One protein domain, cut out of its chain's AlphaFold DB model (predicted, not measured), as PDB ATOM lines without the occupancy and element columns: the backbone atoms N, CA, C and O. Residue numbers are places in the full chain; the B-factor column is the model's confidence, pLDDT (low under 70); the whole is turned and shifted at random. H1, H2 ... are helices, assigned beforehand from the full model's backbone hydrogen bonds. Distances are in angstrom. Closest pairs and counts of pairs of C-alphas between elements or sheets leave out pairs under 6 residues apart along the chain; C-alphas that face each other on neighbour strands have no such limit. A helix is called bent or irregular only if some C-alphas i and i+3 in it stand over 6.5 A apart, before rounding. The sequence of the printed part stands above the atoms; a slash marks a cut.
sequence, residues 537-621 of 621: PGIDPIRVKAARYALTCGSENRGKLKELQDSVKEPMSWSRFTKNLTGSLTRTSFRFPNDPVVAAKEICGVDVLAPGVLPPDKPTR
ATOM      1  N   PRO A 537      51.564 -36.702   0.647       86.00
ATOM      2  CA  PRO A 537      50.501 -37.140   1.546       86.00
ATOM      3  C   PRO A 537      49.113 -36.857   0.950       86.00
ATOM      4  O   PRO A 537      48.893 -35.815   0.346       86.00
ATOM      5  N   GLY A 538      48.164 -37.779   1.105       86.44
ATOM      6  CA  GLY A 538      46.809 -37.628   0.556       86.44
ATOM      7  C   GLY A 538      46.641 -38.038  -0.913       86.44
ATOM      8  O   GLY A 538      45.507 -38.109  -1.377       86.44
ATOM      9  N   ILE A 539      47.723 -38.369  -1.627       90.69
ATOM     10  CA  ILE A 539      47.645 -39.041  -2.929       90.69
ATOM     11  C   ILE A 539      47.624 -40.552  -2.706       90.69
ATOM     12  O   ILE A 539      48.560 -41.117  -2.147       90.69
ATOM     13  N   ASP A 540      46.561 -41.209  -3.167       92.06
ATOM     14  CA  ASP A 540      46.379 -42.652  -3.026       92.06
ATOM     15  C   ASP A 540      47.293 -43.429  -4.004       92.06
ATOM     16  O   ASP A 540      47.116 -43.334  -5.230       92.06
ATOM     17  N   PRO A 541      48.247 -44.243  -3.504       92.12
ATOM     18  CA  PRO A 541      49.126 -45.045  -4.350       92.12
ATOM     19  C   PRO A 541      48.374 -46.031  -5.256       92.12
ATOM     20  O   PRO A 541      48.806 -46.278  -6.385       92.12
ATOM     21  N   ILE A 542      47.236 -46.575  -4.806       91.94
ATOM     22  CA  ILE A 542      46.423 -47.519  -5.587       91.94
ATOM     23  C   ILE A 542      45.850 -46.810  -6.813       91.94
ATOM     24  O   ILE A 542      45.910 -47.341  -7.925       91.94
ATOM     25  N   ARG A 543      45.363 -45.578  -6.646       95.06
ATOM     26  CA  ARG A 543      44.840 -44.755  -7.746       95.06
ATOM     27  C   ARG A 543      45.932 -44.327  -8.724       95.06
ATOM     28  O   ARG A 543      45.683 -44.321  -9.927       95.06
ATOM     29  N   VAL A 544      47.156 -44.057  -8.258       95.25
ATOM     30  CA  VAL A 544      48.313 -43.819  -9.147       95.25
ATOM     31  C   VAL A 544      48.628 -45.067  -9.978       95.25
ATOM     32  O   VAL A 544      48.847 -44.966 -11.187       95.25
ATOM     33  N   LYS A 545      48.607 -46.263  -9.376       93.38
ATOM     34  CA  LYS A 545      48.778 -47.525 -10.116       93.38
ATOM     35  C   LYS A 545      47.637 -47.772 -11.107       93.38
ATOM     36  O   LYS A 545      47.906 -48.158 -12.244       93.38
ATOM     37  N   ALA A 546      46.391 -47.504 -10.717       94.81
ATOM     38  CA  ALA A 546      45.227 -47.582 -11.601       94.81
ATOM     39  C   ALA A 546      45.349 -46.619 -12.791       94.81
ATOM     40  O   ALA A 546      45.109 -47.022 -13.927       94.81
ATOM     41  N   ALA A 547      45.812 -45.386 -12.564       95.88
ATOM     42  CA  ALA A 547      46.087 -44.424 -13.628       95.88
ATOM     43  C   ALA A 547      47.170 -44.950 -14.580       95.88
ATOM     44  O   ALA A 547      46.956 -44.970 -15.790       95.88
ATOM     45  N   ARG A 548      48.298 -45.458 -14.060       93.81
ATOM     46  CA  ARG A 548      49.356 -46.081 -14.885       93.81
ATOM     47  C   ARG A 548      48.814 -47.225 -15.736       93.81
ATOM     48  O   ARG A 548      49.131 -47.290 -16.919       93.81
ATOM     49  N   TYR A 549      47.973 -48.079 -15.150       93.81
ATOM     50  CA  TYR A 549      47.304 -49.152 -15.873       93.81
ATOM     51  C   TYR A 549      46.399 -48.595 -16.978       93.81
ATOM     52  O   TYR A 549      46.511 -49.025 -18.120       93.81
ATOM     53  N   ALA A 550      45.539 -47.620 -16.674       94.56
ATOM     54  CA  ALA A 550      44.594 -47.035 -17.626       94.56
ATOM     55  C   ALA A 550      45.283 -46.320 -18.803       94.56
ATOM     56  O   ALA A 550      44.768 -46.339 -19.921       94.56
ATOM     57  N   LEU A 551      46.462 -45.725 -18.583       94.00
ATOM     58  CA  LEU A 551      47.242 -45.073 -19.639       94.00
ATOM     59  C   LEU A 551      47.700 -46.047 -20.740       94.00
ATOM     60  O   LEU A 551      47.875 -45.620 -21.881       94.00
ATOM     61  N   THR A 552      47.868 -47.336 -20.426       91.19
ATOM     62  CA  THR A 552      48.338 -48.366 -21.374       91.19
ATOM     63  C   THR A 552      47.366 -49.537 -21.557       91.19
ATOM     64  O   THR A 552      47.621 -50.414 -22.379       91.19
ATOM     65  N   CYS A 553      46.271 -49.581 -20.793       89.38
ATOM     66  CA  CYS A 553      45.465 -50.781 -20.550       89.38
ATOM     67  C   CYS A 553      46.316 -52.004 -20.172       89.38
ATOM     68  O   CYS A 553      46.195 -53.088 -20.741       89.38
ATOM     69  N   GLY A 554      47.216 -51.811 -19.203       83.88
ATOM     70  CA  GLY A 554      48.100 -52.863 -18.705       83.88
ATOM     71  C   GLY A 554      49.177 -53.273 -19.713       83.88
ATOM     72  O   GLY A 554      49.781 -52.419 -20.367       83.88
ATOM     73  N   SER A 555      49.437 -54.582 -19.813       77.31
ATOM     74  CA  SER A 555      50.456 -55.172 -20.699       77.31
ATOM     75  C   SER A 555      50.084 -55.123 -22.179       77.31
ATOM     76  O   SER A 555      50.955 -55.265 -23.034       77.31
ATOM     77  N   GLU A 556      48.808 -54.899 -22.495       77.31
ATOM     78  CA  GLU A 556      48.335 -54.845 -23.875       77.31
ATOM     79  C   GLU A 556      48.835 -53.599 -24.617       77.31
ATOM     80  O   GLU A 556      48.853 -53.585 -25.848       77.31
ATOM     81  N   ASN A 557      49.238 -52.559 -23.873       82.56
ATOM     82  CA  ASN A 557      49.781 -51.301 -24.381       82.56
ATOM     83  C   ASN A 557      48.955 -50.708 -25.540       82.56
ATOM     84  O   ASN A 557      49.500 -50.234 -26.540       82.56
ATOM     85  N   ARG A 558      47.625 -50.771 -25.409       82.50
ATOM     86  CA  ARG A 558      46.636 -50.394 -26.428       82.50
ATOM     87  C   ARG A 558      45.472 -49.632 -25.795       82.50
ATOM     88  O   ARG A 558      45.355 -49.548 -24.581       82.50
ATOM     89  N   GLY A 559      44.590 -49.083 -26.626       87.00
ATOM     90  CA  GLY A 559      43.367 -48.412 -26.176       87.00
ATOM     91  C   GLY A 559      43.337 -46.918 -26.489       87.00
ATOM     92  O   GLY A 559      44.290 -46.344 -27.016       87.00
ATOM     93  N   LYS A 560      42.199 -46.280 -26.192       90.88
ATOM     94  CA  LYS A 560      41.942 -44.882 -26.583       90.88
ATOM     95  C   LYS A 560      42.857 -43.884 -25.869       90.88
ATOM     96  O   LYS A 560      43.288 -42.923 -26.499       90.88
ATOM     97  N   LEU A 561      43.179 -44.120 -24.593       93.75
ATOM     98  CA  LEU A 561      44.119 -43.282 -23.838       93.75
ATOM     99  C   LEU A 561      45.546 -43.403 -24.370       93.75
ATOM    100  O   LEU A 561      46.199 -42.385 -24.596       93.75
ATOM    101  N   LYS A 562      45.996 -44.631 -24.639       94.00
ATOM    102  CA  LYS A 562      47.304 -44.875 -25.242       94.00
ATOM    103  C   LYS A 562      47.424 -44.208 -26.611       94.00
ATOM    104  O   LYS A 562      48.365 -43.461 -26.836       94.00
ATOM    105  N   GLU A 563      46.428 -44.373 -27.484       94.56
ATOM    106  CA  GLU A 563      46.418 -43.705 -28.794       94.56
ATOM    107  C   GLU A 563      46.371 -42.174 -28.672       94.56
ATOM    108  O   GLU A 563      46.985 -41.477 -29.480       94.56
ATOM    109  N   LEU A 564      45.667 -41.625 -27.674       95.12
ATOM    110  CA  LEU A 564      45.687 -40.186 -27.402       95.12
ATOM    111  C   LEU A 564      47.112 -39.719 -27.065       95.12
ATOM    112  O   LEU A 564      47.578 -38.749 -27.661       95.12
ATOM    113  N   GLN A 565      47.821 -40.429 -26.182       94.62
ATOM    114  CA  GLN A 565      49.218 -40.130 -25.845       94.62
ATOM    115  C   GLN A 565      50.152 -40.292 -27.051       94.62
ATOM    116  O   GLN A 565      50.971 -39.416 -27.321       94.62
ATOM    117  N   ASP A 566      50.000 -41.365 -27.817       95.50
ATOM    118  CA  ASP A 566      50.828 -41.639 -28.993       95.50
ATOM    119  C   ASP A 566      50.648 -40.577 -30.074       95.50
ATOM    120  O   ASP A 566      51.622 -40.115 -30.670       95.50
ATOM    121  N   SER A 567      49.410 -40.113 -30.278       96.31
ATOM    122  CA  SER A 567      49.108 -39.083 -31.275       96.31
ATOM    123  C   SER A 567      49.901 -37.788 -31.055       96.31
ATOM    124  O   SER A 567      50.285 -37.129 -32.031       96.31
ATOM    125  N   VAL A 568      50.231 -37.469 -29.798       95.38
ATOM    126  CA  VAL A 568      50.956 -36.250 -29.414       95.38
ATOM    127  C   VAL A 568      52.439 -36.483 -29.094       95.38
ATOM    128  O   VAL A 568      53.208 -35.535 -29.249       95.38
ATOM    129  N   LYS A 569      52.854 -37.706 -28.719       94.75
ATOM    130  CA  LYS A 569      54.235 -38.024 -28.288       94.75
ATOM    131  C   LYS A 569      55.076 -38.815 -29.287       94.75
ATOM    132  O   LYS A 569      56.291 -38.640 -29.312       94.75
ATOM    133  N   GLU A 570      54.483 -39.657 -30.137       95.38
ATOM    134  CA  GLU A 570      55.268 -40.402 -31.137       95.38
ATOM    135  C   GLU A 570      55.979 -39.431 -32.091       95.38
ATOM    136  O   GLU A 570      55.381 -38.414 -32.450       95.38
ATOM    137  N   PRO A 571      57.212 -39.695 -32.551       94.62
ATOM    138  CA  PRO A 571      57.864 -38.851 -33.549       94.62
ATOM    139  C   PRO A 571      56.984 -38.632 -34.788       94.62
ATOM    140  O   PRO A 571      56.317 -39.548 -35.277       94.62
ATOM    141  N   MET A 572      56.968 -37.401 -35.305       96.12
ATOM    142  CA  MET A 572      56.118 -37.058 -36.443       96.12
ATOM    143  C   MET A 572      56.672 -37.675 -37.735       96.12
ATOM    144  O   MET A 572      57.666 -37.209 -38.284       96.12
ATOM    145  N   SER A 573      55.998 -38.711 -38.230       97.12
ATOM    146  CA  SER A 573      56.202 -39.310 -39.553       97.12
ATOM    147  C   SER A 573      54.991 -39.050 -40.453       97.12
ATOM    148  O   SER A 573      53.924 -38.664 -39.975       97.12
ATOM    149  N   TRP A 574      55.102 -39.318 -41.757       97.44
ATOM    150  CA  TRP A 574      53.949 -39.221 -42.662       97.44
ATOM    151  C   TRP A 574      52.794 -40.145 -42.244       97.44
ATOM    152  O   TRP A 574      51.635 -39.737 -42.259       97.44
ATOM    153  N   SER A 575      53.108 -41.367 -41.798       97.94
ATOM    154  CA  SER A 575      52.111 -42.306 -41.268       97.94
ATOM    155  C   SER A 575      51.466 -41.784 -39.979       97.94
ATOM    156  O   SER A 575      50.246 -41.863 -39.816       97.94
ATOM    157  N   ARG A 576      52.257 -41.176 -39.082       97.56
ATOM    158  CA  ARG A 576      51.725 -40.570 -37.856       97.56
ATOM    159  C   ARG A 576      50.809 -39.391 -38.167       97.56
ATOM    160  O   ARG A 576      49.733 -39.303 -37.578       97.56
ATOM    161  N   PHE A 577      51.204 -38.534 -39.110       98.31
ATOM    162  CA  PHE A 577      50.419 -37.393 -39.574       98.31
ATOM    163  C   PHE A 577      49.083 -37.838 -40.174       98.31
ATOM    164  O   PHE A 577      48.038 -37.300 -39.814       98.31
ATOM    165  N   THR A 578      49.079 -38.846 -41.049       98.25
ATOM    166  CA  THR A 578      47.844 -39.327 -41.687       98.25
ATOM    167  C   THR A 578      46.906 -39.985 -40.678       98.25
ATOM    168  O   THR A 578      45.714 -39.684 -40.682       98.25
ATOM    169  N   LYS A 579      47.429 -40.795 -39.746       97.94
ATOM    170  CA  LYS A 579      46.652 -41.376 -38.634       97.94
ATOM    171  C   LYS A 579      46.126 -40.296 -37.676       97.94
ATOM    172  O   LYS A 579      45.018 -40.402 -37.141       97.94
ATOM    173  N   ASN A 580      46.889 -39.220 -37.485       98.25
ATOM    174  CA  ASN A 580      46.445 -38.056 -36.727       98.25
ATOM    175  C   ASN A 580      45.310 -37.307 -37.432       98.25
ATOM    176  O   ASN A 580      44.288 -37.018 -36.809       98.25
ATOM    177  N   LEU A 581      45.444 -37.075 -38.733       98.12
ATOM    178  CA  LEU A 581      44.444 -36.391 -39.538       98.12
ATOM    179  C   LEU A 581      43.117 -37.163 -39.551       98.12
ATOM    180  O   LEU A 581      42.077 -36.592 -39.232       98.12
ATOM    181  N   THR A 582      43.144 -38.467 -39.841       97.69
ATOM    182  CA  THR A 582      41.926 -39.289 -39.958       97.69
ATOM    183  C   THR A 582      41.269 -39.598 -38.613       97.69
ATOM    184  O   THR A 582      40.045 -39.655 -38.534       97.69
ATOM    185  N   GLY A 583      42.047 -39.742 -37.535       96.88
ATOM    186  CA  GLY A 583      41.515 -39.973 -36.185       96.88
ATOM    187  C   GLY A 583      41.168 -38.701 -35.398       96.88
ATOM    188  O   GLY A 583      40.759 -38.794 -34.239       96.88
ATOM    189  N   SER A 584      41.389 -37.512 -35.974       96.94
ATOM    190  CA  SER A 584      41.296 -36.221 -35.272       96.94
ATOM    191  C   SER A 584      39.914 -35.984 -34.668       96.94
ATOM    192  O   SER A 584      39.816 -35.601 -33.501       96.94
ATOM    193  N   LEU A 585      38.849 -36.290 -35.413       95.81
ATOM    194  CA  LEU A 585      37.467 -36.142 -34.957       95.81
ATOM    195  C   LEU A 585      37.172 -37.012 -33.729       95.81
ATOM    196  O   LEU A 585      36.694 -36.502 -32.719       95.81
ATOM    197  N   THR A 586      37.505 -38.306 -33.797       95.06
ATOM    198  CA  THR A 586      37.280 -39.265 -32.704       95.06
ATOM    199  C   THR A 586      38.056 -38.888 -31.448       95.06
ATOM    200  O   THR A 586      37.525 -39.009 -30.349       95.06
ATOM    201  N   ARG A 587      39.298 -38.409 -31.593       95.38
ATOM    202  CA  ARG A 587      40.080 -37.930 -30.446       95.38
ATOM    203  C   ARG A 587      39.496 -36.650 -29.862       95.38
ATOM    204  O   ARG A 587      39.306 -36.589 -28.661       95.38
ATOM    205  N   THR A 588      39.095 -35.688 -30.693       95.50
ATOM    206  CA  THR A 588      38.500 -34.419 -30.222       95.50
ATOM    207  C   THR A 588      37.266 -34.637 -29.341       95.50
ATOM    208  O   THR A 588      37.072 -33.924 -28.353       95.50
ATOM    209  N   SER A 589      36.421 -35.612 -29.686       93.50
ATOM    210  CA  SER A 589      35.202 -35.936 -28.936       93.50
ATOM    211  C   SER A 589      35.413 -36.925 -27.789       93.50
ATOM    212  O   SER A 589      34.499 -37.128 -26.992       93.50
ATOM    213  N   PHE A 590      36.591 -37.542 -27.685       95.00
ATOM    214  CA  PHE A 590      36.866 -38.536 -26.658       95.00
ATOM    215  C   PHE A 590      36.851 -37.898 -25.266       95.00
ATOM    216  O   PHE A 590      37.437 -36.837 -25.045       95.00
ATOM    217  N   ARG A 591      36.163 -38.542 -24.324       94.88
ATOM    218  CA  ARG A 591      36.149 -38.167 -22.911       94.88
ATOM    219  C   ARG A 591      36.307 -39.406 -22.045       94.88
ATOM    220  O   ARG A 591      35.879 -40.481 -22.462       94.88
ATOM    221  N   PHE A 592      36.896 -39.251 -20.864       95.50
ATOM    222  CA  PHE A 592      37.046 -40.340 -19.901       95.50
ATOM    223  C   PHE A 592      36.833 -39.883 -18.446       95.50
ATOM    224  O   PHE A 592      37.029 -38.701 -18.155       95.50
ATOM    225  N   PRO A 593      36.431 -40.784 -17.528       96.00
ATOM    226  CA  PRO A 593      36.266 -40.454 -16.110       96.00
ATOM    227  C   PRO A 593      37.556 -39.927 -15.473       96.00
ATOM    228  O   PRO A 593      38.636 -40.451 -15.723       96.00
ATOM    229  N   ASN A 594      37.449 -38.924 -14.602       95.69
ATOM    230  CA  ASN A 594      38.620 -38.395 -13.894       95.69
ATOM    231  C   ASN A 594      39.147 -39.352 -12.812       95.69
ATOM    232  O   ASN A 594      40.325 -39.313 -12.471       95.69
ATOM    233  N   ASP A 595      38.289 -40.213 -12.263       96.25
ATOM    234  CA  ASP A 595      38.700 -41.238 -11.305       96.25
ATOM    235  C   ASP A 595      39.488 -42.348 -12.031       96.25
ATOM    236  O   ASP A 595      38.923 -42.993 -12.921       96.25
ATOM    237  N   PRO A 596      40.764 -42.606 -11.675       95.88
ATOM    238  CA  PRO A 596      41.580 -43.606 -12.363       95.88
ATOM    239  C   PRO A 596      41.037 -45.038 -12.332       95.88
ATOM    240  O   PRO A 596      41.221 -45.780 -13.297       95.88
ATOM    241  N   VAL A 597      40.371 -45.436 -11.245       95.94
ATOM    242  CA  VAL A 597      39.801 -46.782 -11.094       95.94
ATOM    243  C   VAL A 597      38.601 -46.936 -12.024       95.94
ATOM    244  O   VAL A 597      38.497 -47.919 -12.759       95.94
ATOM    245  N   VAL A 598      37.728 -45.926 -12.048       95.81
ATOM    246  CA  VAL A 598      36.568 -45.898 -12.949       95.81
ATOM    247  C   VAL A 598      37.025 -45.835 -14.408       95.81
ATOM    248  O   VAL A 598      36.528 -46.587 -15.244       95.81
ATOM    249  N   ALA A 599      38.028 -45.008 -14.711       94.88
ATOM    250  CA  ALA A 599      38.604 -44.891 -16.046       94.88
ATOM    251  C   ALA A 599      39.180 -46.220 -16.549       94.88
ATOM    252  O   ALA A 599      38.921 -46.597 -17.691       94.88
ATOM    253  N   ALA A 600      39.920 -46.956 -15.715       93.06
ATOM    254  CA  ALA A 600      40.450 -48.264 -16.093       93.06
ATOM    255  C   ALA A 600      39.325 -49.259 -16.428       93.06
ATOM    256  O   ALA A 600      39.387 -49.948 -17.448       93.06
ATOM    257  N   LYS A 601      38.254 -49.269 -15.627       93.31
ATOM    258  CA  LYS A 601      37.081 -50.112 -15.872       93.31
ATOM    259  C   LYS A 601      36.368 -49.756 -17.174       93.31
ATOM    260  O   LYS A 601      36.058 -50.649 -17.956       93.31
ATOM    261  N   GLU A 602      36.131 -48.475 -17.435       92.94
ATOM    262  CA  GLU A 602      35.381 -48.028 -18.617       92.94
ATOM    263  C   GLU A 602      36.184 -48.093 -19.921       92.94
ATOM    264  O   GLU A 602      35.631 -48.385 -20.981       92.94
ATOM    265  N   ILE A 603      37.487 -47.805 -19.870       91.31
ATOM    266  CA  ILE A 603      38.329 -47.683 -21.067       91.31
ATOM    267  C   ILE A 603      38.999 -49.009 -21.409       91.31
ATOM    268  O   ILE A 603      39.128 -49.334 -22.590       91.31
ATOM    269  N   CYS A 604      39.428 -49.758 -20.392       91.19
ATOM    270  CA  CYS A 604      40.157 -51.011 -20.561       91.19
ATOM    271  C   CYS A 604      39.289 -52.247 -20.284       91.19
ATOM    272  O   CYS A 604      39.714 -53.353 -20.597       91.19
ATOM    273  N   GLY A 605      38.081 -52.088 -19.730       90.31
ATOM    274  CA  GLY A 605      37.168 -53.204 -19.460       90.31
ATOM    275  C   GLY A 605      37.573 -54.071 -18.265       90.31
ATOM    276  O   GLY A 605      37.102 -55.200 -18.154       90.31
ATOM    277  N   VAL A 606      38.449 -53.571 -17.386       88.50
ATOM    278  CA  VAL A 606      39.036 -54.343 -16.281       88.50
ATOM    279  C   VAL A 606      38.766 -53.662 -14.945       88.50
ATOM    280  O   VAL A 606      38.995 -52.464 -14.789       88.50
ATOM    281  N   ASP A 607      38.322 -54.440 -13.958       91.81
ATOM    282  CA  ASP A 607      38.313 -53.997 -12.567       91.81
ATOM    283  C   ASP A 607      39.732 -54.081 -11.994       91.81
ATOM    284  O   ASP A 607      40.221 -55.153 -11.640       91.81
ATOM    285  N   VAL A 608      40.415 -52.940 -11.937       90.81
ATOM    286  CA  VAL A 608      41.798 -52.860 -11.448       90.81
ATOM    287  C   VAL A 608      41.937 -53.163  -9.959       90.81
ATOM    288  O   VAL A 608      43.043 -53.424  -9.503       90.81
ATOM    289  N   LEU A 609      40.845 -53.171  -9.192       91.75
ATOM    290  CA  LEU A 609      40.888 -53.569  -7.786       91.75
ATOM    291  C   LEU A 609      40.791 -55.091  -7.604       91.75
ATOM    292  O   LEU A 609      40.952 -55.581  -6.485       91.75
ATOM    293  N   ALA A 610      40.560 -55.852  -8.680       90.31
ATOM    294  CA  ALA A 610      40.562 -57.304  -8.614       90.31
ATOM    295  C   ALA A 610      41.970 -57.850  -8.272       90.31
ATOM    296  O   ALA A 610      42.982 -57.318  -8.753       90.31
ATOM    297  N   PRO A 611      42.066 -58.930  -7.470       85.44
ATOM    298  CA  PRO A 611      43.347 -59.521  -7.096       85.44
ATOM    299  C   PRO A 611      44.208 -59.879  -8.315       85.44
ATOM    300  O   PRO A 611      43.737 -60.520  -9.252       85.44
ATOM    301  N   GLY A 612      45.485 -59.488  -8.288       81.56
ATOM    302  CA  GLY A 612      46.464 -59.817  -9.332       81.56
ATOM    303  C   GLY A 612      46.460 -58.910 -10.569       81.56
ATOM    304  O   GLY A 612      47.279 -59.132 -11.457       81.56
ATOM    305  N   VAL A 613      45.592 -57.891 -10.642       84.44
ATOM    306  CA  VAL A 613      45.568 -56.947 -11.777       84.44
ATOM    307  C   VAL A 613      46.603 -55.835 -11.622       84.44
ATOM    308  O   VAL A 613      47.384 -55.573 -12.540       84.44
ATOM    309  N   LEU A 614      46.615 -55.161 -10.469       85.94
ATOM    310  CA  LEU A 614      47.632 -54.156 -10.173       85.94
ATOM    311  C   LEU A 614      48.913 -54.818  -9.655       85.94
ATOM    312  O   LEU A 614      48.842 -55.824  -8.946       85.94
ATOM    313  N   PRO A 615      50.093 -54.241  -9.952       72.31
ATOM    314  CA  PRO A 615      51.346 -54.729  -9.398       72.31
ATOM    315  C   PRO A 615      51.291 -54.726  -7.862       72.31
ATOM    316  O   PRO A 615      50.874 -53.708  -7.280       72.31
ATOM    317  N   PRO A 616      51.728 -55.815  -7.196       68.06
ATOM    318  CA  PRO A 616      51.756 -55.873  -5.741       68.06
ATOM    319  C   PRO A 616      52.606 -54.730  -5.184       68.06
ATOM    320  O   PRO A 616      53.592 -54.310  -5.798       68.06
ATOM    321  N   ASP A 617      52.211 -54.194  -4.030       63.72
ATOM    322  CA  ASP A 617      53.075 -53.277  -3.293       63.72
ATOM    323  C   ASP A 617      54.365 -54.000  -2.921       63.72
ATOM    324  O   ASP A 617      54.331 -55.104  -2.378       63.72
ATOM    325  N   LYS A 618      55.517 -53.402  -3.250       55.47
ATOM    326  CA  LYS A 618      56.798 -53.901  -2.747       55.47
ATOM    327  C   LYS A 618      56.772 -53.683  -1.223       55.47
ATOM    328  O   LYS A 618      56.731 -52.526  -0.814       55.47
ATOM    329  N   PRO A 619      56.797 -54.746  -0.398       40.22
ATOM    330  CA  PRO A 619      56.508 -54.671   1.039       40.22
ATOM    331  C   PRO A 619      57.608 -54.002   1.880       40.22
ATOM    332  O   PRO A 619      57.483 -53.920   3.095       40.22
ATOM    333  N   THR A 620      58.691 -53.522   1.265       41.62
ATOM    334  CA  THR A 620      59.780 -52.798   1.941       41.62
ATOM    335  C   THR A 620      59.612 -51.275   1.873       41.62
ATOM    336  O   THR A 620      60.612 -50.564   1.792       41.62
ATOM    337  N   ARG A 621      58.373 -50.775   1.833       45.91
ATOM    338  CA  ARG A 621      58.042 -49.346   1.717       45.91
ATOM    339  C   ARG A 621      57.319 -48.836   2.947       45.91
ATOM    340  O   ARG A 621      56.295 -49.459   3.299       45.91
TER     341      ARG A 621
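This is residues 537 to 621 of the 621 residues of an uncharacterized protein of Streptomyces sp. SID3343 (UniProt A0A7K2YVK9). The model is a loose, elongated loop of four helices: H1 and H4 lie side by side near one end, H3 makes the other end, and H2 stands between H1 and H3. Residues 590 to 595 lead back from H3 to H4, and a tail of residues 605 to 621 has no named element. The printed part has 85 residues with four named helices in the order H1, H2, H3, H4 and no named strand, and its class is all helix. It is loose, with a radius of gyration of the C-alphas of 15.1 A, and spans 47 by 26 by 24 A.

H1 is residues 541 to 552, 17.4 A long, and begins at C-alpha 541 (49.126, -45.045, -4.350). H2 is residues 560 to 569, 14.2 A long. H3 is residues 574 to 589, 23.5 A long; it is irregular, with C-alphas 582 and 585 7.4 A apart, and has a kink of 54 degrees near residue 583. H4 is residues 596 to 604, 11.1 A long, and ends at C-alpha 604 (40.157, -51.011, -20.561).

H1 touches H4 at a shallow tilt of 23 degrees, the same way; their closest C-alphas, of Ala 550 and Ala 600, are 4.6 A apart. H1 touches H2 with residues 550 to 552 alone, about perpendicular at 76 degrees; the closest C-alphas, of Thr 552 and Lys 562, are 5.3 A apart. H2 and H3 only just touch, with 3 pairs of C-alphas within 8 A, at a steep tilt of 48 degrees; the closest C-alphas, of Ser 567 and Asn 580, are 6.2 A apart. H3 is apart from H1 and H4. Every O i to N i+4 pair is within hydrogen-bond range in H4, against 7 of 8 in H1, 5 of 6 in H2 and 10 of 12 in H3.

The C-alphas farthest apart, of Thr 582 and Thr 620, are 47.5 A apart. The printed part has no cut and ends at residue 621, the chain's last. The link from H2 to H3 is tight, and the links from H1 to H2 and from H3 to H4 are short. The mean pLDDT of the printed part is 89.7; residues 616 to 621 are under 70.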